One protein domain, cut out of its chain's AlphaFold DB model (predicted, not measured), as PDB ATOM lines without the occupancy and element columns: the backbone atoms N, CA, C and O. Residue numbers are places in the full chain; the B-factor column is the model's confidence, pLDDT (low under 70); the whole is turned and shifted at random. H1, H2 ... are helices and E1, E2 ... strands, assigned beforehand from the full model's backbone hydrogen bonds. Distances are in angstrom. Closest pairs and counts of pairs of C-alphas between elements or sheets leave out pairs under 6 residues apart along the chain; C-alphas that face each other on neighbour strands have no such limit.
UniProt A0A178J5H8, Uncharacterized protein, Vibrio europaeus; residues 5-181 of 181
ATOM      1  N   VAL A   5     115.444 197.246 143.111       95.00
ATOM      2  CA  VAL A   5     115.450 196.811 144.510       95.00
ATOM      3  C   VAL A   5     115.029 195.353 144.585       95.00
ATOM      4  O   VAL A   5     113.955 195.007 144.090       95.00
ATOM      5  N   TYR A   6     115.859 194.537 145.223       95.25
ATOM      6  CA  TYR A   6     115.614 193.122 145.470       95.25
ATOM      7  C   TYR A   6     115.763 192.839 146.960       95.25
ATOM      8  O   TYR A   6     116.627 193.388 147.630       95.25
ATOM      9  N   GLU A   7     114.888 192.021 147.516       96.06
ATOM     10  CA  GLU A   7     114.864 191.755 148.951       96.06
ATOM     11  C   GLU A   7     114.677 190.261 149.169       96.06
ATOM     12  O   GLU A   7     114.157 189.565 148.291       96.06
ATOM     13  N   MET A   8     115.074 189.779 150.345       95.19
ATOM     14  CA  MET A   8     114.773 188.412 150.757       95.19
ATOM     15  C   MET A   8     113.270 188.147 150.635       95.19
ATOM     16  O   MET A   8     112.434 188.998 150.955       95.19
ATOM     17  N   ASP A   9     112.915 186.941 150.194       96.31
ATOM     18  CA  ASP A   9     111.514 186.584 150.012       96.31
ATOM     19  C   ASP A   9     110.739 186.576 151.343       96.31
ATOM     20  O   ASP A   9     111.296 186.425 152.434       96.31
ATOM     21  N   ALA A  10     109.413 186.701 151.250       96.50
ATOM     22  CA  ALA A  10     108.544 186.822 152.417       96.50
ATOM     23  C   ALA A  10     108.633 185.631 153.387       96.50
ATOM     24  O   ALA A  10     108.451 185.816 154.590       96.50
ATOM     25  N   TRP A  11     108.901 184.416 152.893       95.81
ATOM     26  CA  TRP A  11     109.075 183.252 153.757       95.81
ATOM     27  C   TRP A  11     110.389 183.360 154.522       95.81
ATOM     28  O   TRP A  11     110.400 183.185 155.737       95.81
ATOM     29  N   SER A  12     111.478 183.713 153.836       96.44
ATOM     30  CA  SER A  12     112.783 183.913 154.473       96.44
ATOM     31  C   SER A  12     112.703 184.981 155.565       96.44
ATOM     32  O   SER A  12     113.133 184.745 156.696       96.44
ATOM     33  N   MET A  13     112.038 186.101 155.273       97.00
ATOM     34  CA  MET A  13     111.785 187.168 156.245       97.00
ATOM     35  C   MET A  13     110.953 186.714 157.447       97.00
ATOM     36  O   MET A  13     111.262 187.074 158.579       97.00
ATOM     37  N   ALA A  14     109.925 185.890 157.234       96.25
ATOM     38  CA  ALA A  14     109.112 185.339 158.320       96.25
ATOM     39  C   ALA A  14     109.850 184.277 159.162       96.25
ATOM     40  O   ALA A  14     109.445 183.980 160.291       96.25
ATOM     41  N   THR A  15     110.921 183.697 158.623       95.06
ATOM     42  CA  THR A  15     111.718 182.659 159.282       95.06
ATOM     43  C   THR A  15     112.851 183.231 160.123       95.06
ATOM     44  O   THR A  15     113.130 182.676 161.182       95.06
ATOM     45  N   LEU A  16     113.460 184.355 159.728       95.81
ATOM     46  CA  LEU A  16     114.568 184.975 160.470       95.81
ATOM     47  C   LEU A  16     114.300 185.138 161.985       95.81
ATOM     48  O   LEU A  16     115.149 184.708 162.767       95.81
ATOM     49  N   PRO A  17     113.134 185.643 162.448       95.62
ATOM     50  CA  PRO A  17     112.857 185.757 163.883       95.62
ATOM     51  C   PRO A  17     112.852 184.418 164.633       95.62
ATOM     52  O   PRO A  17     113.088 184.385 165.836       95.62
ATOM     53  N   GLN A  18     112.586 183.305 163.943       92.88
ATOM     54  CA  GLN A  18     112.555 181.966 164.540       92.88
ATOM     55  C   GLN A  18     113.960 181.420 164.824       92.88
ATOM     56  O   GLN A  18     114.097 180.458 165.575       92.88
ATOM     57  N   LEU A  19     114.996 182.016 164.225       92.00
ATOM     58  CA  LEU A  19     116.390 181.657 164.475       92.00
ATOM     59  C   LEU A  19     116.927 182.281 165.774       92.00
ATOM     60  O   LEU A  19     117.964 181.845 166.276       92.00
ATOM     61  N   LEU A  20     116.242 183.283 166.337       92.62
ATOM     62  CA  LEU A  20     116.630 183.881 167.614       92.62
ATOM     63  C   LEU A  20     116.569 182.839 168.739       92.62
ATOM     64  O   LEU A  20     115.622 182.061 168.850       92.62
ATOM     65  N   GLY A  21     117.593 182.825 169.590       86.31
ATOM     66  CA  GLY A  21     117.746 181.836 170.655       86.31
ATOM     67  C   GLY A  21     118.270 180.472 170.190       86.31
ATOM     68  O   GLY A  21     118.494 179.601 171.033       86.31
ATOM     69  N   ALA A  22     118.496 180.265 168.889       83.50
ATOM     70  CA  ALA A  22     119.123 179.046 168.390       83.50
ATOM     71  C   ALA A  22     120.618 179.012 168.744       83.50
ATOM     72  O   ALA A  22     121.323 180.019 168.637       83.50
ATOM     73  N   SER A  23     121.102 177.833 169.139       77.25
ATOM     74  CA  SER A  23     122.520 177.583 169.404       77.25
ATOM     75  C   SER A  23     123.227 177.149 168.126       77.25
ATOM     76  O   SER A  23     122.902 176.109 167.553       77.25
ATOM     77  N   LEU A  24     124.236 177.908 167.711       76.00
ATOM     78  CA  LEU A  24     125.041 177.632 166.528       76.00
ATOM     79  C   LEU A  24     126.433 177.148 166.941       76.00
ATOM     80  O   LEU A  24     127.075 177.731 167.817       76.00
ATOM     81  N   SER A  25     126.924 176.089 166.296       71.62
ATOM     82  CA  SER A  25     128.333 175.711 166.403       71.62
ATOM     83  C   SER A  25     129.128 176.507 165.372       71.62
ATOM     84  O   SER A  25     128.967 176.306 164.169       71.62
ATOM     85  N   LEU A  26     129.975 177.425 165.839       69.00
ATOM     86  CA  LEU A  26     130.719 178.335 164.959       69.00
ATOM     87  C   LEU A  26     131.895 177.650 164.255       69.00
ATOM     88  O   LEU A  26     132.201 177.966 163.109       69.00
ATOM     89  N   GLN A  27     132.549 176.689 164.916       67.50
ATOM     90  CA  GLN A  27     133.746 176.037 164.376       67.50
ATOM     91  C   GLN A  27     133.517 175.314 163.040       67.50
ATOM     92  O   GLN A  27     134.331 175.513 162.144       67.50
ATOM     93  N   PRO A  28     132.450 174.513 162.852       66.12
ATOM     94  CA  PRO A  28     132.155 173.908 161.557       66.12
ATOM     95  C   PRO A  28     131.972 174.931 160.439       66.12
ATOM     96  O   PRO A  28     132.546 174.760 159.371       66.12
ATOM     97  N   LEU A  29     131.236 176.014 160.700       69.81
ATOM     98  CA  LEU A  29     130.963 177.056 159.707       69.81
ATOM     99  C   LEU A  29     132.235 177.810 159.317       69.81
ATOM    100  O   LEU A  29     132.484 178.044 158.140       69.81
ATOM    101  N   LEU A  30     133.090 178.111 160.295       68.62
ATOM    102  CA  LEU A  30     134.392 178.727 160.051       68.62
ATOM    103  C   LEU A  30     135.396 177.758 159.412       68.62
ATOM    104  O   LEU A  30     136.287 178.189 158.695       68.62
ATOM    105  N   ALA A  31     135.283 176.450 159.637       66.12
ATOM    106  CA  ALA A  31     136.122 175.470 158.950       66.12
ATOM    107  C   ALA A  31     135.746 175.346 157.465       66.12
ATOM    108  O   ALA A  31     136.609 175.064 156.635       66.12
ATOM    109  N   MET A  32     134.479 175.588 157.119       63.91
ATOM    110  CA  MET A  32     134.015 175.559 155.733       63.91
ATOM    111  C   MET A  32     134.636 176.681 154.881       63.91
ATOM    112  O   MET A  32     134.801 176.489 153.683       63.91
ATOM    113  N   THR A  33     135.075 177.793 155.482       59.53
ATOM    114  CA  THR A  33     135.736 178.907 154.764       59.53
ATOM    115  C   THR A  33     137.203 178.655 154.450       59.53
ATOM    116  O   THR A  33     137.787 179.342 153.618       59.53
ATOM    117  N   GLN A  34     137.819 177.678 155.117       58.84
ATOM    118  CA  GLN A  34     139.225 177.312 154.924       58.84
ATOM    119  C   GLN A  34     139.414 176.262 153.820       58.84
ATOM    120  O   GLN A  34     140.532 175.816 153.570       58.84
ATOM    121  N   SER A  35     138.318 175.841 153.190       61.12
ATOM    122  CA  SER A  35     138.300 174.914 152.067       61.12
ATOM    123  C   SER A  35     138.299 175.694 150.752       61.12
ATOM    124  O   SER A  35     137.576 176.673 150.622       61.12
ATOM    125  N   ASP A  36     139.020 175.209 149.737       62.12
ATOM    126  CA  ASP A  36     138.914 175.721 148.357       62.12
ATOM    127  C   ASP A  36     137.544 175.405 147.709       62.12
ATOM    128  O   ASP A  36     137.309 175.716 146.542       62.12
ATOM    129  N   VAL A  37     136.646 174.735 148.440       64.38
ATOM    130  CA  VAL A  37     135.284 174.413 148.004       64.38
ATOM    131  C   VAL A  37     134.328 175.501 148.499       64.38
ATOM    132  O   VAL A  37     134.266 175.709 149.714       64.38
ATOM    133  N   PRO A  38     133.545 176.141 147.611       68.06
ATOM    134  CA  PRO A  38     132.595 177.179 147.993       68.06
ATOM    135  C   PRO A  38     131.545 176.640 148.969       68.06
ATOM    136  O   PRO A  38     131.012 175.535 148.815       68.06
ATOM    137  N   VAL A  39     131.231 177.441 149.983       75.00
ATOM    138  CA  VAL A  39     130.182 177.132 150.956       75.00
ATOM    139  C   VAL A  39     128.845 177.518 150.356       75.00
ATOM    140  O   VAL A  39     128.491 178.682 150.363       75.00
ATOM    141  N   LEU A  40     128.085 176.569 149.822       77.44
ATOM    142  CA  LEU A  40     126.818 176.900 149.151       77.44
ATOM    143  C   LEU A  40     125.615 176.948 150.107       77.44
ATOM    144  O   LEU A  40     124.579 177.522 149.780       77.44
ATOM    145  N   GLN A  41     125.741 176.336 151.288       80.38
ATOM    146  CA  GLN A  41     124.631 176.120 152.215       80.38
ATOM    147  C   GLN A  41     125.111 176.212 153.668       80.38
ATOM    148  O   GLN A  41     126.128 175.614 154.026       80.38
ATOM    149  N   VAL A  42     124.355 176.914 154.512       82.44
ATOM    150  CA  VAL A  42     124.633 177.104 155.942       82.44
ATOM    151  C   VAL A  42     123.428 176.630 156.762       82.44
ATOM    152  O   VAL A  42     122.361 177.235 156.676       82.44
ATOM    153  N   PRO A  43     123.539 175.551 157.557       81.06
ATOM    154  CA  PRO A  43     122.414 175.054 158.341       81.06
ATOM    155  C   PRO A  43     122.277 175.753 159.700       81.06
ATOM    156  O   PRO A  43     123.249 175.988 160.418       81.06
ATOM    157  N   PHE A  44     121.029 175.954 160.099       82.19
ATOM    158  CA  PHE A  44     120.574 176.397 161.410       82.19
ATOM    159  C   PHE A  44     119.711 175.303 162.029       82.19
ATOM    160  O   PHE A  44     118.787 174.799 161.391       82.19
ATOM    161  N   VAL A  45     119.985 174.934 163.280       76.88
ATOM    162  CA  VAL A  45     119.199 173.924 164.003       76.88
ATOM    163  C   VAL A  45     118.359 174.613 165.071       76.88
ATOM    164  O   VAL A  45     118.902 175.234 165.983       76.88
ATOM    165  N   VAL A  46     117.035 174.498 164.957       75.75
ATOM    166  CA  VAL A  46     116.057 175.108 165.869       75.75
ATOM    167  C   VAL A  46     115.126 174.020 166.396       75.75
ATOM    168  O   VAL A  46     114.243 173.535 165.687       75.75
ATOM    169  N   GLY A  47     115.330 173.604 167.649       75.88
ATOM    170  CA  GLY A  47     114.651 172.426 168.193       75.88
ATOM    171  C   GLY A  47     114.974 171.179 167.360       75.88
ATOM    172  O   GLY A  47     116.144 170.847 167.187       75.88
ATOM    173  N   ASP A  48     113.942 170.529 166.817       74.75
ATOM    174  CA  ASP A  48     114.076 169.361 165.929       74.75
ATOM    175  C   ASP A  48     114.135 169.731 164.431       74.75
ATOM    176  O   ASP A  48     114.278 168.850 163.578       74.75
ATOM    177  N   ALA A  49     113.994 171.016 164.089       79.19
ATOM    178  CA  ALA A  49     113.995 171.492 162.712       79.19
ATOM    179  C   ALA A  49     115.397 171.922 162.262       79.19
ATOM    180  O   ALA A  49     116.172 172.491 163.034       79.19
ATOM    181  N   VAL A  50     115.691 171.700 160.980       82.19
ATOM    182  CA  VAL A  50     116.853 172.278 160.302       82.19
ATOM    183  C   VAL A  50     116.358 173.268 159.264       82.19
ATOM    184  O   VAL A  50     115.543 172.924 158.406       82.19
ATOM    185  N   ILE A  51     116.852 174.495 159.354       87.69
ATOM    186  CA  ILE A  51     116.627 175.555 158.381       87.69
ATOM    187  C   ILE A  51     117.955 175.791 157.681       87.69
ATOM    188  O   ILE A  51     118.976 175.995 158.321       87.69
ATOM    189  N   GLU A  52     117.956 175.738 156.367       88.38
ATOM    190  CA  GLU A  52     119.123 176.012 155.545       88.38
ATOM    191  C   GLU A  52     119.077 177.452 155.054       88.38
ATOM    192  O   GLU A  52     118.035 177.894 154.574       88.38
ATOM    193  N   LEU A  53     120.205 178.150 155.142       90.62
ATOM    194  CA  LEU A  53     120.482 179.352 154.373       90.62
ATOM    195  C   LEU A  53     121.277 178.976 153.118       90.62
ATOM    196  O   LEU A  53     122.405 178.494 153.207       90.62
ATOM    197  N   SER A  54     120.688 179.243 151.964       89.56
ATOM    198  CA  SER A  54     121.295 179.183 150.636       89.56
ATOM    199  C   SER A  54     121.060 180.510 149.926       89.56
ATOM    200  O   SER A  54     120.572 181.463 150.533       89.56
ATOM    201  N   ASN A  55     121.404 180.603 148.650       89.62
ATOM    202  CA  ASN A  55     121.105 181.779 147.854       89.62
ATOM    203  C   ASN A  55     120.487 181.409 146.503       89.62
ATOM    204  O   ASN A  55     120.523 180.257 146.071       89.62
ATOM    205  N   GLU A  56     119.879 182.402 145.865       89.25
ATOM    206  CA  GLU A  56     119.314 182.291 144.524       89.25
ATOM    207  C   GLU A  56     119.911 183.353 143.612       89.25
ATOM    208  O   GLU A  56     120.077 184.504 144.014       89.25
ATOM    209  N   TRP A  57     120.223 182.935 142.387       89.69
ATOM    210  CA  TRP A  57     120.808 183.763 141.341       89.69
ATOM    211  C   TRP A  57     119.765 184.670 140.690       89.69
ATOM    212  O   TRP A  57     118.699 184.213 140.266       89.69
ATOM    213  N   TYR A  58     120.127 185.933 140.503       88.88
ATOM    214  CA  TYR A  58     119.361 186.922 139.760       88.88
ATOM    215  C   TYR A  58     120.264 187.662 138.773       88.88
ATOM    216  O   TYR A  58     121.443 187.873 139.033       88.88
ATOM    217  N   THR A  59     119.677 188.100 137.657       88.38
ATOM    218  CA  THR A  59     120.353 188.922 136.646       88.38
ATOM    219  C   THR A  59     119.511 190.167 136.366       88.38
ATOM    220  O   THR A  59     118.304 190.057 136.112       88.38
ATOM    221  N   THR A  60     120.108 191.359 136.419       87.69
ATOM    222  CA  THR A  60     119.413 192.617 136.096       87.69
ATOM    223  C   THR A  60     119.174 192.761 134.585       87.69
ATOM    224  O   THR A  60     119.772 192.038 133.786       87.69
ATOM    225  N   PRO A  61     118.324 193.703 134.128       87.56
ATOM    226  CA  PRO A  61     118.133 193.953 132.698       87.56
ATOM    227  C   PRO A  61     119.409 194.328 131.928       87.56
ATOM    228  O   PRO A  61     119.485 194.009 130.740       87.56
ATOM    229  N   GLN A  62     120.398 194.970 132.567       84.19
ATOM    230  CA  GLN A  62     121.718 195.223 131.963       84.19
ATOM    231  C   GLN A  62     122.719 194.066 132.121       84.19
ATOM    232  O   GLN A  62     123.847 194.173 131.648       84.19
ATOM    233  N   GLY A  63     122.303 192.940 132.706       81.81
ATOM    234  CA  GLY A  63     123.123 191.735 132.795       81.81
ATOM    235  C   GLY A  63     124.006 191.654 134.038       81.81
ATOM    236  O   GLY A  63     124.986 190.916 134.004       81.81
ATOM    237  N   HIS A  64     123.693 192.392 135.109       83.31
ATOM    238  CA  HIS A  64     124.432 192.280 136.370       83.31
ATOM    239  C   HIS A  64     123.923 191.095 137.168       83.31
ATOM    240  O   HIS A  64     122.729 191.020 137.467       83.31
ATOM    241  N   ASP A  65     124.827 190.188 137.502       84.81
ATOM    242  CA  ASP A  65     124.526 188.979 138.251       84.81
ATOM    243  C   ASP A  65     124.733 189.203 139.749       84.81
ATOM    244  O   ASP A  65     125.714 189.812 140.168       84.81
ATOM    245  N   PHE A  66     123.794 188.724 140.559       87.69
ATOM    246  CA  PHE A  66     123.838 188.843 142.012       87.69
ATOM    247  C   PHE A  66     123.033 187.725 142.672       87.69
ATOM    248  O   PHE A  66     122.222 187.050 142.035       87.69
ATOM    249  N   HIS A  67     123.236 187.553 143.975       89.62
ATOM    250  CA  HIS A  67     122.613 186.487 144.745       89.62
ATOM    251  C   HIS A  67     121.797 187.049 145.904       89.62
ATOM    252  O   HIS A  67     122.236 187.968 146.594       89.62
ATOM    253  N   LEU A  68     120.610 186.485 146.134       92.06
ATOM    254  CA  LEU A  68     119.779 186.823 147.290       92.06
ATOM    255  C   LEU A  68     119.818 185.702 148.333       92.06
ATOM    256  O   LEU A  68     119.630 184.543 147.963       92.06
ATOM    257  N   PRO A  69     119.978 186.024 149.629       93.62
ATOM    258  CA  PRO A  69     119.818 185.075 150.720       93.62
ATOM    259  C   PRO A  69     118.423 184.437 150.730       93.62
ATOM    260  O   PRO A  69     117.402 185.127 150.655       93.62
ATOM    261  N   ILE A  70     118.375 183.120 150.905       93.75
ATOM    262  CA  ILE A  70     117.150 182.329 150.995       93.75
ATOM    263  C   ILE A  70     117.240 181.365 152.168       93.75
ATOM    264  O   ILE A  70     118.166 180.569 152.270       93.75
ATOM    265  N   LEU A  71     116.223 181.387 153.027       93.88
ATOM    266  CA  LEU A  71     116.043 180.391 154.075       93.88
ATOM    267  C   LEU A  71     114.997 179.375 153.636       93.88
ATOM    268  O   LEU A  71     113.938 179.769 153.153       93.88
ATOM    269  N   ARG A  72     115.227 178.076 153.840       92.94
ATOM    270  CA  ARG A  72     114.221 177.020 153.612       92.94
ATOM    271  C   ARG A  72     114.346 175.909 154.656       92.94
ATOM    272  O   ARG A  72     115.434 175.684 155.173       92.94
ATOM    273  N   PRO A  73     113.258 175.192 154.986       89.62
ATOM    274  CA  PRO A  73     113.371 174.000 155.814       89.62
ATOM    275  C   PRO A  73     114.082 172.897 155.023       89.62
ATOM    276  O   PRO A  73     113.793 172.691 153.843       89.62
ATOM    277  N   MET A  74     114.981 172.168 155.677       83.31
ATOM    278  CA  MET A  74     115.669 171.023 155.085       83.31
ATOM    279  C   MET A  74     114.972 169.719 155.482       83.31
ATOM    280  O   MET A  74     114.677 169.486 156.658       83.31
ATOM    281  N   GLU A  75     114.728 168.837 154.511       73.00
ATOM    282  CA  GLU A  75     114.258 167.481 154.798       73.00
ATOM    283  C   GLU A  75     115.428 166.593 155.246       73.00
ATOM    284  O   GLU A  75     116.225 166.112 154.443       73.00
ATOM    285  N   GLY A  76     115.500 166.345 156.556       60.28
ATOM    286  CA  GLY A  76     116.515 165.495 157.174       60.28
ATOM    287  C   GLY A  76     117.760 166.261 157.628       60.28
ATOM    288  O   GLY A  76     118.106 167.309 157.103       60.28
ATOM    289  N   LEU A  77     118.440 165.724 158.645       60.25
ATOM    290  CA  LEU A  77     119.741 166.220 159.099       60.25
ATOM    291  C   LEU A  77     120.830 165.566 158.244       60.25
ATOM    292  O   LEU A  77     120.969 164.339 158.327       60.25
ATOM    293  N   PRO A  78     121.637 166.319 157.478       56.38
ATOM    294  CA  PRO A  78     122.787 165.730 156.817       56.38
ATOM    295  C   PRO A  78     123.705 165.126 157.882       56.38
ATOM    296  O   PRO A  78     124.027 165.747 158.897       56.38
ATOM    297  N   THR A  79     124.085 163.867 157.683       52.91
ATOM    298  CA  THR A  79     124.772 163.038 158.685       52.91
ATOM    299  C   THR A  79     126.092 163.654 159.155       52.91
ATOM    300  O   THR A  79     126.502 163.440 160.296       52.91
ATOM    301  N   CYS A  80     126.733 164.456 158.298       48.56
ATOM    302  CA  CYS A  80     127.926 165.240 158.612       48.56
ATOM    303  C   CYS A  80     127.685 166.299 159.702       48.56
ATOM    304  O   CYS A  80     128.566 166.500 160.535       48.56
ATOM    305  N   TYR A  81     126.494 166.903 159.769       55.53
ATOM    306  CA  TYR A  81     126.168 167.915 160.776       55.53
ATOM    307  C   TYR A  81     125.831 167.308 162.139       55.53
ATOM    308  O   TYR A  81     126.250 167.858 163.155       55.53
ATOM    309  N   ARG A  82     125.174 166.136 162.195       53.28
ATOM    310  CA  ARG A  82     125.010 165.395 163.467       53.28
ATOM    311  C   ARG A  82     126.363 165.050 164.088       53.28
ATOM    312  O   ARG A  82     126.584 165.317 165.261       53.28
ATOM    313  N   ALA A  83     127.289 164.528 163.283       49.50
ATOM    314  CA  ALA A  83     128.630 164.181 163.751       49.50
ATOM    315  C   ALA A  83     129.444 165.407 164.215       49.50
ATOM    316  O   ALA A  83     130.249 165.294 165.139       49.50
ATOM    317  N   GLN A  84     129.230 166.579 163.605       51.66
ATOM    318  CA  GLN A  84     129.833 167.839 164.046       51.66
ATOM    319  C   GLN A  84     129.198 168.375 165.337       51.66
ATOM    320  O   GLN A  84     129.933 168.837 166.203       51.66
ATOM    321  N   GLN A  85     127.876 168.265 165.520       55.19
ATOM    322  CA  GLN A  85     127.212 168.615 166.786       55.19
ATOM    323  C   GLN A  85     127.666 167.722 167.948       55.19
ATOM    324  O   GLN A  85     127.947 168.230 169.031       55.19
ATOM    325  N   ASP A  86     127.808 166.416 167.710       53.72
ATOM    326  CA  ASP A  86     128.237 165.452 168.730       53.72
ATOM    327  C   ASP A  86     129.719 165.630 169.136       53.72
ATOM    328  O   ASP A  86     130.113 165.247 170.239       53.72
ATOM    329  N   GLY A  87     130.547 166.227 168.267       49.41
ATOM    330  CA  GLY A  87     131.975 166.478 168.506       49.41
ATOM    331  C   GLY A  87     132.340 167.900 168.966       49.41
ATOM    332  O   GLY A  87     133.412 168.086 169.537       49.41
ATOM    333  N   ALA A  88     131.481 168.902 168.743       52.06
ATOM    334  CA  ALA A  88     131.784 170.330 168.925       52.06
ATOM    335  C   ALA A  88     131.209 170.936 170.220       52.06
ATOM    336  O   ALA A  88     130.726 172.069 170.237       52.06
ATOM    337  N   ALA A  89     131.289 170.197 171.329       49.56
ATOM    338  CA  ALA A  89     130.794 170.613 172.645       49.56
ATOM    339  C   ALA A  89     131.485 171.864 173.250       49.56
ATOM    340  O   ALA A  89     131.228 172.195 174.406       49.56
ATOM    341  N   SER A  90     132.372 172.557 172.529       50.97
ATOM    342  CA  SER A  90     133.254 173.583 173.098       50.97
ATOM    343  C   SER A  90     132.914 175.040 172.760       50.97
ATOM    344  O   SER A  90     133.457 175.918 173.425       50.97
ATOM    345  N   SER A  91     132.013 175.345 171.819       59.72
ATOM    346  CA  SER A  91     131.563 176.736 171.598       59.72
ATOM    347  C   SER A  91     130.213 176.799 170.876       59.72
ATOM    348  O   SER A  91     130.150 176.935 169.650       59.72
ATOM    349  N   LEU A  92     129.129 176.660 171.639       69.38
ATOM    350  CA  LEU A  92     127.791 176.995 171.159       69.38
ATOM    351  C   LEU A  92     127.544 178.476 171.441       69.38
ATOM    352  O   LEU A  92     127.624 178.891 172.596       69.38
ATOM    353  N   ALA A  93     127.244 179.240 170.397       81.75
ATOM    354  CA  ALA A  93     126.863 180.640 170.510       81.75
ATOM    355  C   ALA A  93     125.356 180.769 170.261       81.75
ATOM    356  O   ALA A  93     124.822 180.155 169.336       81.75
ATOM    357  N   VAL A  94     124.659 181.521 171.112       87.69
ATOM    358  CA  VAL A  94     123.205 181.705 171.021       87.69
ATOM    359  C   VAL A  94     122.923 182.992 170.268       87.69
ATOM    360  O   VAL A  94     123.411 184.043 170.676       87.69
ATOM    361  N   ILE A  95     122.157 182.912 169.179       92.25
ATOM    362  CA  ILE A  95     121.816 184.083 168.359       92.25
ATOM    363  C   ILE A  95     120.905 185.007 169.175       92.25
ATOM    364  O   ILE A  95     119.801 184.614 169.550       92.25
ATOM    365  N   GLU A  96     121.358 186.230 169.443       95.69
ATOM    366  CA  GLU A  96     120.566 187.270 170.113       95.69
ATOM    367  C   GLU A  96     119.913 188.240 169.135       95.69
ATOM    368  O   GLU A  96     118.856 188.788 169.428       95.69
ATOM    369  N   ALA A  97     120.541 188.469 167.982       97.31
ATOM    370  CA  ALA A  97     120.032 189.375 166.972       97.31
ATOM    371  C   ALA A  97     120.563 189.001 165.590       97.31
ATOM    372  O   ALA A  97     121.625 188.392 165.450       97.31
ATOM    373  N   ILE A  98     119.815 189.401 164.569       97.62
ATOM    374  CA  ILE A  98     120.179 189.225 163.169       97.62
ATOM    375  C   ILE A  98     120.037 190.568 162.470       97.62
ATOM    376  O   ILE A  98     119.004 191.226 162.587       97.62
ATOM    377  N   GLU A  99     121.063 190.978 161.737       97.88
ATOM    378  CA  GLU A  99     121.012 192.170 160.896       97.88
ATOM    379  C   GLU A  99     121.043 191.758 159.433       97.88
ATOM    380  O   GLU A  99     121.908 190.989 159.018       97.88
ATOM    381  N   ILE A 100     120.105 192.284 158.653       97.25
ATOM    382  CA  ILE A 100     120.073 192.084 157.208       97.25
ATOM    383  C   ILE A 100     120.987 193.125 156.579       97.25
ATOM    384  O   ILE A 100     120.715 194.328 156.649       97.25
ATOM    385  N   LEU A 101     122.067 192.648 155.972       95.62
ATOM    386  CA  LEU A 101     123.001 193.469 155.225       95.62
ATOM    387  C   LEU A 101     122.415 193.752 153.855       95.62
ATOM    388  O   LEU A 101     122.059 192.834 153.115       95.62
ATOM    389  N   ARG A 102     122.353 195.028 153.501       94.38
ATOM    390  CA  ARG A 102     121.928 195.476 152.186       94.38
ATOM    391  C   ARG A 102     123.102 196.120 151.483       94.38
ATOM    392  O   ARG A 102     123.779 196.985 152.032       94.38
ATOM    393  N   ARG A 103     123.312 195.700 150.243       91.25
ATOM    394  CA  ARG A 103     124.296 196.276 149.345       91.25
ATOM    395  C   ARG A 103     123.590 197.154 148.330       91.25
ATOM    396  O   ARG A 103     122.559 196.796 147.768       91.25
ATOM    397  N   ARG A 104     124.174 198.316 148.081       90.44
ATOM    398  CA  ARG A 104     123.870 199.175 146.950       90.44
ATOM    399  C   ARG A 104     125.087 199.209 146.043       90.44
ATOM    400  O   ARG A 104     126.147 199.658 146.474       90.44
ATOM    401  N   SER A 105     124.924 198.775 144.800       87.44
ATOM    402  CA  SER A 105     125.983 198.771 143.796       87.44
ATOM    403  C   SER A 105     125.599 199.522 142.523       87.44
ATOM    404  O   SER A 105     124.422 199.742 142.204       87.44
ATOM    405  N   ARG A 106     126.624 199.956 141.792       85.19
ATOM    406  CA  ARG A 106     126.529 200.333 140.383       85.19
ATOM    407  C   ARG A 106     127.652 199.631 139.646       85.19
ATOM    408  O   ARG A 106     128.793 200.079 139.699       85.19
ATOM    409  N   ASP A 107     127.314 198.548 138.972       77.88
ATOM    410  CA  ASP A 107     128.316 197.659 138.401       77.88
ATOM    411  C   ASP A 107     128.802 198.160 137.031       77.88
ATOM    412  O   ASP A 107     128.279 199.125 136.460       77.88
ATOM    413  N   ALA A 108     129.882 197.567 136.523       74.75
ATOM    414  CA  ALA A 108     130.458 197.959 135.243       74.75
ATOM    415  C   ALA A 108     129.687 197.318 134.079       74.75
ATOM    416  O   ALA A 108     129.472 196.112 134.054       74.75
ATOM    417  N   GLU A 109     129.326 198.115 133.077       75.19
ATOM    418  CA  GLU A 109     128.720 197.647 131.830       75.19
ATOM    419  C   GLU A 109     129.718 197.819 130.679       75.19
ATOM    420  O   GLU A 109     130.411 198.841 130.571       75.19
ATOM    421  N   TRP A 110     129.806 196.818 129.802       71.69
ATOM    422  CA  TRP A 110     130.606 196.921 128.587       71.69
ATOM    423  C   TRP A 110     129.841 197.695 127.510       71.69
ATOM    424  O   TRP A 110     128.836 197.220 126.982       71.69
ATOM    425  N   GLN A 111     130.330 198.875 127.125       76.94
ATOM    426  CA  GLN A 111     129.683 199.663 126.077       76.94
ATOM    427  C   GLN A 111     130.097 199.184 124.681       76.94
ATOM    428  O   GLN A 111     131.271 199.219 124.302       76.94
ATOM    429  N   HIS A 112     129.116 198.759 123.884       65.19
ATOM    430  CA  HIS A 112     129.328 198.353 122.497       65.19
ATOM    431  C   HIS A 112     129.373 199.580 121.567       65.19
ATOM    432  O   HIS A 112     128.368 200.259 121.370       65.19
ATOM    433  N   GLY A 113     130.536 199.857 120.968       70.88
ATOM    434  CA  GLY A 113     130.744 200.954 120.016       70.88
ATOM    435  C   GLY A 113     132.195 201.057 119.527       70.88
ATOM    436  O   GLY A 113     133.045 200.261 119.928       70.88
ATOM    437  N   ASP A 114     132.487 202.053 118.682       59.19
ATOM    438  CA  ASP A 114     133.795 202.228 118.013       59.19
ATOM    439  C   ASP A 114     134.976 202.495 118.977       59.19
ATOM    440  O   ASP A 114     136.137 202.378 118.586       59.19
ATOM    441  N   GLN A 115     134.696 202.822 120.243       61.91
ATOM    442  CA  GLN A 115     135.667 202.944 121.341       61.91
ATOM    443  C   GLN A 115     135.218 202.125 122.562       61.91
ATOM    444  O   GLN A 115     135.090 202.666 123.657       61.91
ATOM    445  N   GLY A 116     134.900 200.843 122.365       64.88
ATOM    446  CA  GLY A 116     134.403 199.977 123.440       64.88
ATOM    447  C   GLY A 116     135.270 200.007 124.708       64.88
ATOM    448  O   GLY A 116     136.500 200.053 124.639       64.88
ATOM    449  N   GLY A 117     134.609 199.984 125.864       75.88
ATOM    450  CA  GLY A 117     135.236 200.030 127.182       75.88
ATOM    451  C   GLY A 117     134.223 199.831 128.309       75.88
ATOM    452  O   GLY A 117     133.011 199.874 128.085       75.88
ATOM    453  N   TRP A 118     134.733 199.602 129.520       76.12
ATOM    454  CA  TRP A 118     133.924 199.507 130.734       76.12
ATOM    455  C   TRP A 118     133.489 200.899 131.196       76.12
ATOM    456  O   TRP A 118     134.328 201.777 131.407       76.12
ATOM    457  N   ALA A 119     132.189 201.088 131.389       77.81
ATOM    458  CA  ALA A 119     131.612 202.294 131.970       77.81
ATOM    459  C   ALA A 119     130.708 201.930 133.150       77.81
ATOM    460  O   ALA A 119     130.322 200.772 133.308       77.81
ATOM    461  N   ALA A 120     130.368 202.913 133.984       77.44
ATOM    462  CA  ALA A 120     129.351 202.711 135.006       77.44
ATOM    463  C   ALA A 120     128.022 202.368 134.331       77.44
ATOM    464  O   ALA A 120     127.593 203.085 133.426       77.44
ATOM    465  N   SER A 121     127.369 201.315 134.807       79.69
ATOM    466  CA  SER A 121     125.986 201.021 134.465       79.69
ATOM    467  C   SER A 121     125.065 202.192 134.831       79.69
ATOM    468  O   SER A 121     125.268 202.889 135.832       79.69
ATOM    469  N   ASP A 122     124.020 202.406 134.031       84.44
ATOM    470  CA  ASP A 122     122.945 203.350 134.362       84.44
ATOM    471  C   ASP A 122     121.981 202.789 135.431       84.44
ATOM    472  O   ASP A 122     121.161 203.528 136.000       84.44
ATOM    473  N   GLU A 123     122.084 201.491 135.728       86.88
ATOM    474  CA  GLU A 123     121.363 200.811 136.793       86.88
ATOM    475  C   GLU A 123     122.060 201.026 138.137       86.88
ATOM    476  O   GLU A 123     123.277 201.078 138.282       86.88
ATOM    477  N   THR A 124     121.251 201.222 139.169       89.06
ATOM    478  CA  THR A 124     121.719 201.162 140.551       89.06
ATOM    479  C   THR A 124     120.949 200.032 141.189       89.06
ATOM    480  O   THR A 124     119.719 200.105 141.253       89.06
ATOM    481  N   LEU A 125     121.667 199.001 141.601       90.69
ATOM    482  CA  LEU A 125     121.119 197.810 142.215       90.69
ATOM    483  C   LEU A 125     121.160 197.985 143.734       90.69
ATOM    484  O   LEU A 125     122.145 198.470 144.282       90.69
ATOM    485  N   ILE A 126     120.068 197.655 144.415       93.19
ATOM    486  CA  ILE A 126     119.974 197.636 145.876       93.19
ATOM    487  C   ILE A 126     119.400 196.282 146.262       93.19
ATOM    488  O   ILE A 126     118.289 195.956 145.848       93.19
ATOM    489  N   TYR A 127     120.135 195.495 147.035       93.69
ATOM    490  CA  TYR A 127     119.738 194.132 147.346       93.69
ATOM    491  C   TYR A 127     120.164 193.685 148.733       93.69
ATOM    492  O   TYR A 127     121.172 194.147 149.265       93.69
ATOM    493  N   ASP A 128     119.370 192.801 149.328       95.00
ATOM    494  CA  ASP A 128     119.763 192.104 150.550       95.00
ATOM    495  C   ASP A 128     120.891 191.128 150.190       95.00
ATOM    496  O   ASP A 128     120.689 190.201 149.413       95.00
ATOM    497  N   TRP A 129     122.086 191.383 150.713       92.06
ATOM    498  CA  TRP A 129     123.342 190.744 150.303       92.06
ATOM    499  C   TRP A 129     123.817 189.675 151.293       92.06
ATOM    500  O   TRP A 129     124.585 188.774 150.963       92.06
ATOM    501  N   GLY A 130     123.357 189.757 152.538       94.19
ATOM    502  CA  GLY A 130     123.793 188.830 153.567       94.19
ATOM    503  C   GLY A 130     123.211 189.132 154.932       94.19
ATOM    504  O   GLY A 130     122.295 189.944 155.079       94.19
ATOM    505  N   LEU A 131     123.762 188.467 155.939       95.69
ATOM    506  CA  LEU A 131     123.324 188.546 157.324       95.69
ATOM    507  C   LEU A 131     124.524 188.738 158.252       95.69
ATOM    508  O   LEU A 131     125.533 188.052 158.105       95.69
ATOM    509  N   ASN A 132     124.377 189.590 159.264       95.81
ATOM    510  CA  ASN A 132     125.148 189.472 160.498       95.81
ATOM    511  C   ASN A 132     124.326 188.690 161.517       95.81
ATOM    512  O   ASN A 132     123.188 189.055 161.807       95.81
ATOM    513  N   LEU A 133     124.920 187.665 162.110       94.81
ATOM    514  CA  LEU A 133     124.424 187.006 163.308       94.81
ATOM    515  C   LEU A 133     125.193 187.560 164.499       94.81
ATOM    516  O   LEU A 133     126.423 187.525 164.518       94.81
ATOM    517  N   LEU A 134     124.471 188.075 165.485       94.88
ATOM    518  CA  LEU A 134     125.032 188.583 166.728       94.88
ATOM    519  C   LEU A 134     124.679 187.610 167.842       94.88
ATOM    520  O   LEU A 134     123.539 187.136 167.909       94.88
ATOM    521  N   PHE A 135     125.647 187.305 168.700       93.12
ATOM    522  CA  PHE A 135     125.492 186.291 169.734       93.12
ATOM    523  C   PHE A 135     125.527 186.884 171.141       93.12
ATOM    524  O   PHE A 135     126.181 187.891 171.400       93.12
ATOM    525  N   THR A 136     124.866 186.208 172.082       92.00
ATOM    526  CA  THR A 136     124.746 186.650 173.485       92.00
ATOM    527  C   THR A 136     126.082 186.806 174.219       92.00
ATOM    528  O   THR A 136     126.145 187.433 175.274       92.00
ATOM    529  N   ASP A 137     127.148 186.172 173.722       89.38
ATOM    530  CA  ASP A 137     128.501 186.276 174.281       89.38
ATOM    531  C   ASP A 137     129.294 187.476 173.724       89.38
ATOM    532  O   ASP A 137     130.455 187.673 174.089       89.38
ATOM    533  N   GLY A 138     128.661 188.292 172.874       89.50
ATOM    534  CA  GLY A 138     129.250 189.455 172.218       89.50
ATOM    535  C   GLY A 138     130.044 189.126 170.953       89.50
ATOM    536  O   GLY A 138     130.589 190.045 170.340       89.50
ATOM    537  N   SER A 139     130.136 187.852 170.558       89.69
ATOM    538  CA  SER A 139     130.710 187.464 169.269       89.69
ATOM    539  C   SER A 139     129.737 187.726 168.113       89.69
ATOM    540  O   SER A 139     128.549 188.004 168.316       89.69
ATOM    541  N   ALA A 140     130.242 187.634 166.883       90.81
ATOM    542  CA  ALA A 140     129.448 187.777 165.673       90.81
ATOM    543  C   ALA A 140     129.854 186.747 164.613       90.81
ATOM    544  O   ALA A 140     130.913 186.126 164.683       90.81
ATOM    545  N   LEU A 141     128.984 186.558 163.627       90.19
ATOM    546  CA  LEU A 141     129.272 185.798 162.420       90.19
ATOM    547  C   LEU A 141     128.549 186.467 161.260       90.19
ATOM    548  O   LEU A 141     127.328 186.593 161.299       90.19
ATOM    549  N   SER A 142     129.273 186.862 160.225       91.62
ATOM    550  CA  SER A 142     128.657 187.359 158.999       91.62
ATOM    551  C   SER A 142     128.642 186.292 157.924       91.62
ATOM    552  O   SER A 142     129.590 185.520 157.788       91.62
ATOM    553  N   LEU A 143     127.546 186.266 157.174       91.38
ATOM    554  CA  LEU A 143     127.279 185.389 156.043       91.38
ATOM    555  C   LEU A 143     126.916 186.301 154.870       91.38
ATOM    556  O   LEU A 143     125.819 186.856 154.851       91.38
ATOM    557  N   VAL A 144     127.833 186.504 153.929       89.75
ATOM    558  CA  VAL A 144     127.614 187.363 152.751       89.75
ATOM    559  C   VAL A 144     127.861 186.579 151.471       89.75
ATOM    560  O   VAL A 144     128.699 185.677 151.459       89.75
ATOM    561  N   THR A 145     127.120 186.876 150.407       83.00
ATOM    562  CA  THR A 145     127.320 186.183 149.129       83.00
ATOM    563  C   THR A 145     128.609 186.656 148.458       83.00
ATOM    564  O   THR A 145     128.941 187.844 148.469       83.00
ATOM    565  N   GLU A 146     129.363 185.724 147.884       73.50
ATOM    566  CA  GLU A 146     130.517 186.016 147.040       73.50
ATOM    567  C   GLU A 146     130.007 186.516 145.685       73.50
ATOM    568  O   GLU A 146     129.436 185.753 144.912       73.50
ATOM    569  N   ASP A 147     130.200 187.802 145.394       63.59
ATOM    570  CA  ASP A 147     129.764 188.386 144.116       63.59
ATOM    571  C   ASP A 147     130.843 188.289 143.015       63.59
ATOM    572  O   ASP A 147     130.563 188.548 141.849       63.59
ATOM    573  N   ASP A 148     132.063 187.850 143.354       56.91
ATOM    574  CA  ASP A 148     133.175 187.695 142.399       56.91
ATOM    575  C   ASP A 148     133.218 186.310 141.722       56.91
ATOM    576  O   ASP A 148     134.027 186.077 140.815       56.91
ATOM    577  N   ARG A 149     132.363 185.366 142.146       59.12
ATOM    578  CA  ARG A 149     132.314 184.003 141.603       59.12
ATOM    579  C   ARG A 149     130.905 183.596 141.180       59.12
ATOM    580  O   ARG A 149     129.925 183.798 141.882       59.12
ATOM    581  N   ILE A 150     130.838 182.936 140.022       60.88
ATOM    582  CA  ILE A 150     129.593 182.443 139.403       60.88
ATOM    583  C   ILE A 150     128.920 181.338 140.245       60.88
ATOM    584  O   ILE A 150     127.763 181.001 140.028       60.88
ATOM    585  N   ASP A 151     129.637 180.725 141.182       68.88
ATOM    586  CA  ASP A 151     129.097 179.646 142.008       68.88
ATOM    587  C   ASP A 151     128.185 180.133 143.145       68.88
ATOM    588  O   ASP A 151     127.460 179.307 143.701       68.88
ATOM    589  N   GLY A 152     128.190 181.434 143.468       70.62
ATOM    590  CA  GLY A 152     127.364 181.995 144.534       70.62
ATOM    591  C   GLY A 152     127.767 181.477 145.914       70.62
ATOM    592  O   GLY A 152     126.912 181.199 146.751       70.62
ATOM    593  N   GLY A 153     129.060 181.268 146.166       81.25
ATOM    594  CA  GLY A 153     129.543 180.850 147.483       81.25
ATOM    595  C   GLY A 153     129.169 181.825 148.606       81.25
ATOM    596  O   GLY A 153     129.039 183.028 148.402       81.25
ATOM    597  N   TRP A 154     129.020 181.320 149.828       85.38
ATOM    598  CA  TRP A 154     128.965 182.129 151.040       85.38
ATOM    599  C   TRP A 154     130.376 182.423 151.537       85.38
ATOM    600  O   TRP A 154     131.158 181.511 151.819       85.38
ATOM    601  N   VAL A 155     130.667 183.701 151.743       84.00
ATOM    602  CA  VAL A 155     131.794 184.148 152.555       84.00
ATOM    603  C   VAL A 155     131.314 184.233 153.999       84.00
ATOM    604  O   VAL A 155     130.393 184.986 154.323       84.00
ATOM    605  N   VAL A 156     131.941 183.444 154.871       84.19
ATOM    606  CA  VAL A 156     131.631 183.425 156.304       84.19
ATOM    607  C   VAL A 156     132.783 184.061 157.079       84.19
ATOM    608  O   VAL A 156     133.932 183.644 156.947       84.19
ATOM    609  N   THR A 157     132.501 185.070 157.901       84.81
ATOM    610  CA  THR A 157     133.530 185.758 158.699       84.81
ATOM    611  C   THR A 157     133.154 185.786 160.175       84.81
ATOM    612  O   THR A 157     131.988 186.003 160.493       84.81
ATOM    613  N   PRO A 158     134.115 185.601 161.101       84.88
ATOM    614  CA  PRO A 158     133.863 185.638 162.547       84.88
ATOM    615  C   PRO A 158     133.653 187.062 163.094       84.88
ATOM    616  O   PRO A 158     133.531 187.251 164.301       84.88
ATOM    617  N   ASP A 159     133.645 188.058 162.214       86.88
ATOM    618  CA  ASP A 159     133.465 189.462 162.541       86.88
ATOM    619  C   ASP A 159     132.208 189.979 161.855       86.88
ATOM    620  O   ASP A 159     131.914 189.597 160.720       86.88
ATOM    621  N   GLN A 160     131.512 190.885 162.540       90.00
ATOM    622  CA  GLN A 160     130.375 191.611 161.994       90.00
ATOM    623  C   GLN A 160     130.839 192.508 160.839       90.00
ATOM    624  O   GLN A 160     131.615 193.447 161.048       90.00
ATOM    625  N   VAL A 161     130.304 192.275 159.642       89.69
ATOM    626  CA  VAL A 161     130.411 193.201 158.515       89.69
ATOM    627  C   VAL A 161     129.701 194.494 158.897       89.69
ATOM    628  O   VAL A 161     128.495 194.527 159.152       89.69
ATOM    629  N   GLN A 162     130.480 195.568 158.967       87.25
ATOM    630  CA  GLN A 162     129.980 196.894 159.298       87.25
ATOM    631  C   GLN A 162     129.468 197.603 158.043       87.25
ATOM    632  O   GLN A 162     130.021 197.390 156.954       87.25
ATOM    633  N   PRO A 163     128.488 198.514 158.189       85.25
ATOM    634  CA  PRO A 163     128.177 199.474 157.149       85.25
ATOM    635  C   PRO A 163     129.455 200.158 156.677       85.25
ATOM    636  O   PRO A 163     130.228 200.702 157.471       85.25
ATOM    637  N   SER A 164     129.706 200.082 155.382       80.25
ATOM    638  CA  SER A 164     130.934 200.591 154.797       80.25
ATOM    639  C   SER A 164     130.673 201.083 153.390       80.25
ATOM    640  O   SER A 164     129.794 200.600 152.678       80.25
ATOM    641  N   TYR A 165     131.446 202.091 153.011       75.44
ATOM    642  CA  TYR A 165     131.595 202.489 151.628       75.44
ATOM    643  C   TYR A 165     132.878 201.852 151.110       75.44
ATOM    644  O   TYR A 165     133.931 202.011 151.735       75.44
ATOM    645  N   GLN A 166     132.788 201.142 149.991       66.69
ATOM    646  CA  GLN A 166     133.958 200.701 149.247       66.69
ATOM    647  C   GLN A 166     134.038 201.538 147.969       66.69
ATOM    648  O   GLN A 166     133.164 201.496 147.101       66.69
ATOM    649  N   GLU A 167     135.074 202.371 147.904       51.91
ATOM    650  CA  GLU A 167     135.474 203.055 146.679       51.91
ATOM    651  C   GLU A 167     136.210 202.009 145.824       51.91
ATOM    652  O   GLU A 167     137.143 201.407 146.345       51.91
ATOM    653  N   GLU A 168     135.771 201.805 144.567       47.44
ATOM    654  CA  GLU A 168     136.075 200.690 143.620       47.44
ATOM    655  C   GLU A 168     134.927 199.650 143.571       47.44
ATOM    656  O   GLU A 168     134.668 198.976 144.553       47.44
ATOM    657  N   ILE A 169     134.132 199.440 142.512       58.66
ATOM    658  CA  ILE A 169     134.065 199.929 141.126       58.66
ATOM    659  C   ILE A 169     132.727 200.689 140.960       58.66
ATOM    660  O   ILE A 169     131.652 200.151 141.201       58.66
ATOM    661  N   TRP A 170     132.823 201.977 140.606       68.19
ATOM    662  CA  TRP A 170     131.777 203.017 140.469       68.19
ATOM    663  C   TRP A 170     130.903 203.367 141.697       68.19
ATOM    664  O   TRP A 170     130.717 204.562 141.931       68.19
ATOM    665  N   LEU A 171     130.374 202.412 142.473       68.31
ATOM    666  CA  LEU A 171     129.689 202.643 143.764       68.31
ATOM    667  C   LEU A 171     129.448 201.309 144.484       68.31
ATOM    668  O   LEU A 171     128.731 200.478 143.937       68.31
ATOM    669  N   ILE A 172     129.945 201.141 145.713       79.69
ATOM    670  CA  ILE A 172     129.513 200.076 146.630       79.69
ATOM    671  C   ILE A 172     129.259 200.686 148.014       79.69
ATOM    672  O   ILE A 172     130.167 201.204 148.663       79.69
ATOM    673  N   GLU A 173     128.014 200.617 148.473       87.25
ATOM    674  CA  GLU A 173     127.595 201.001 149.824       87.25
ATOM    675  C   GLU A 173     126.942 199.794 150.497       87.25
ATOM    676  O   GLU A 173     126.060 199.163 149.916       87.25
ATOM    677  N   VAL A 174     127.356 199.484 151.721       89.81
ATOM    678  CA  VAL A 174     126.710 198.478 152.567       89.81
ATOM    679  C   VAL A 174     126.047 199.183 153.741       89.81
ATOM    680  O   VAL A 174     126.686 199.981 154.431       89.81
ATOM    681  N   ASP A 175     124.777 198.878 153.978       93.31
ATOM    682  CA  ASP A 175     124.015 199.323 155.137       93.31
ATOM    683  C   ASP A 175     123.312 198.150 155.839       93.31
ATOM    684  O   ASP A 175     123.289 197.016 155.355       93.31
ATOM    685  N   ILE A 176     122.785 198.422 157.033       95.81
ATOM    686  CA  ILE A 176     121.890 197.499 157.729       95.81
ATOM    687  C   ILE A 176     120.471 197.919 157.379       95.81
ATOM    688  O   ILE A 176     120.004 198.976 157.815       95.81
ATOM    689  N   ARG A 177     119.771 197.072 156.624       96.19
ATOM    690  CA  ARG A 177     118.373 197.309 156.265       96.19
ATOM    691  C   ARG A 177     117.463 197.197 157.480       96.19
ATOM    692  O   ARG A 177     116.587 198.034 157.688       96.19
ATOM    693  N   GLU A 178     117.633 196.116 158.228       96.69
ATOM    694  CA  GLU A 178     116.760 195.737 159.330       96.69
ATOM    695  C   GLU A 178     117.555 194.962 160.376       96.69
ATOM    696  O   GLU A 178     118.439 194.173 160.037       96.69
ATOM    697  N   ARG A 179     117.215 195.184 161.647       97.00
ATOM    698  CA  ARG A 179     117.708 194.401 162.777       97.00
ATOM    699  C   ARG A 179     116.535 193.709 163.457       97.00
ATOM    700  O   ARG A 179     115.589 194.370 163.878       97.00
ATOM    701  N   ILE A 180     116.651 192.398 163.598       97.31
ATOM    702  CA  ILE A 180     115.692 191.510 164.251       97.31
ATOM    703  C   ILE A 180     116.314 191.093 165.587       97.31
ATOM    704  O   ILE A 180     117.425 190.564 165.593       97.31
ATOM    705  N   ALA A 181     115.642 191.371 166.704       92.31
ATOM    706  CA  ALA A 181     116.098 191.089 168.069       92.31
ATOM    707  C   ALA A 181     114.903 190.839 169.001       92.31
ATOM    708  O   ALA A 181     113.815 191.389 168.706       92.31
TER     709      ALA A 181
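Overview. This is residues 5 to 181 of the 181 residues of an uncharacterized protein of Vibrio europaeus (UniProt A0A178J5H8). Two sheets stand partly face to face as a sandwich, a strongly twisted one of E1, E5, E8, E9, E10, E11 and E12 and a smaller one of E2, E3 and E4, with H1 packing on both. At one end of the long shape E5 runs on into the hairpin E6 and E7; H3 lies toward the other end. The 177 printed residues include three named helices and twelve named strands, in the order H1 E1 H2 E2 E3 E4 H3 E5 to E12, class mixed. The larger sheet is branched at E5, the smaller runs E2, E3, E4, and both are antiparallel. The whole is compact, with a radius of gyration of the C-alphas of 17.6 A, yet a rod of 63 by 30 by 27 A.

Arrangement. Start at residues 5 to 6, which pair, parallel, with residues 126 to 127 of E8, residues 125 to 135. H1, residues 10 to 19, is on the sheet of E2, E3 and E4, residues 42 to 46, 49 to 59 and 65 to 73; its closest C-alphas to E4 are Ser 12 and Leu 71, 4.8 A. In that meander, each strand antiparallel to the one before, find N 44 and O 51 at 2.7 A and N 54 and O 70 at 2.9 A. Across the sandwich, C-alphas 68 of E4 and 129 of E8 come closest, 6.1 A. H2, residues 26 to 32, is on the branched sheet, on the opposite face from H1; H3, residues 79 to 87, only just grazes it. E5, residues 92 to 105, bends by 71 degrees at residue 96; E1, residues 23 to 25, and E12, residues 172 to 180, lie on one side of it, E8 on the other. Look for N 24 and O 93, N 98 and O 180, 2.8 A each, and N 101 and O 130, 2.9 A. E8 forms a second meander with E9, residues 140 to 145, and E10, residues 154 to 157: N 131 and O 143 are 2.8 A apart, N 144 and O 155 3.0 A. In H2 and H3 every O i to N i+4 pair is within hydrogen-bond range, in H1 3 of 6.

Along the chain. Find C-alpha 10 at (108.544, 186.822, 152.417), where H1 begins its 15.3 A. E3 measures 32.0 A, E5 35.0 A, E8 30.2 A. E6, residues 108 to 111, E7, residues 117 to 120, and E11, residues 164 to 166, are short; E12 ends at C-alpha 180, (115.692, 191.510, 164.251).

Size, cuts and confidence. C-alphas 89 and 114 are farthest apart, 63.2 A. The printed part has no cut and no long link. Mean pLDDT is 80.5; residues 26 to 38 and 76 to 92 are among those under 70.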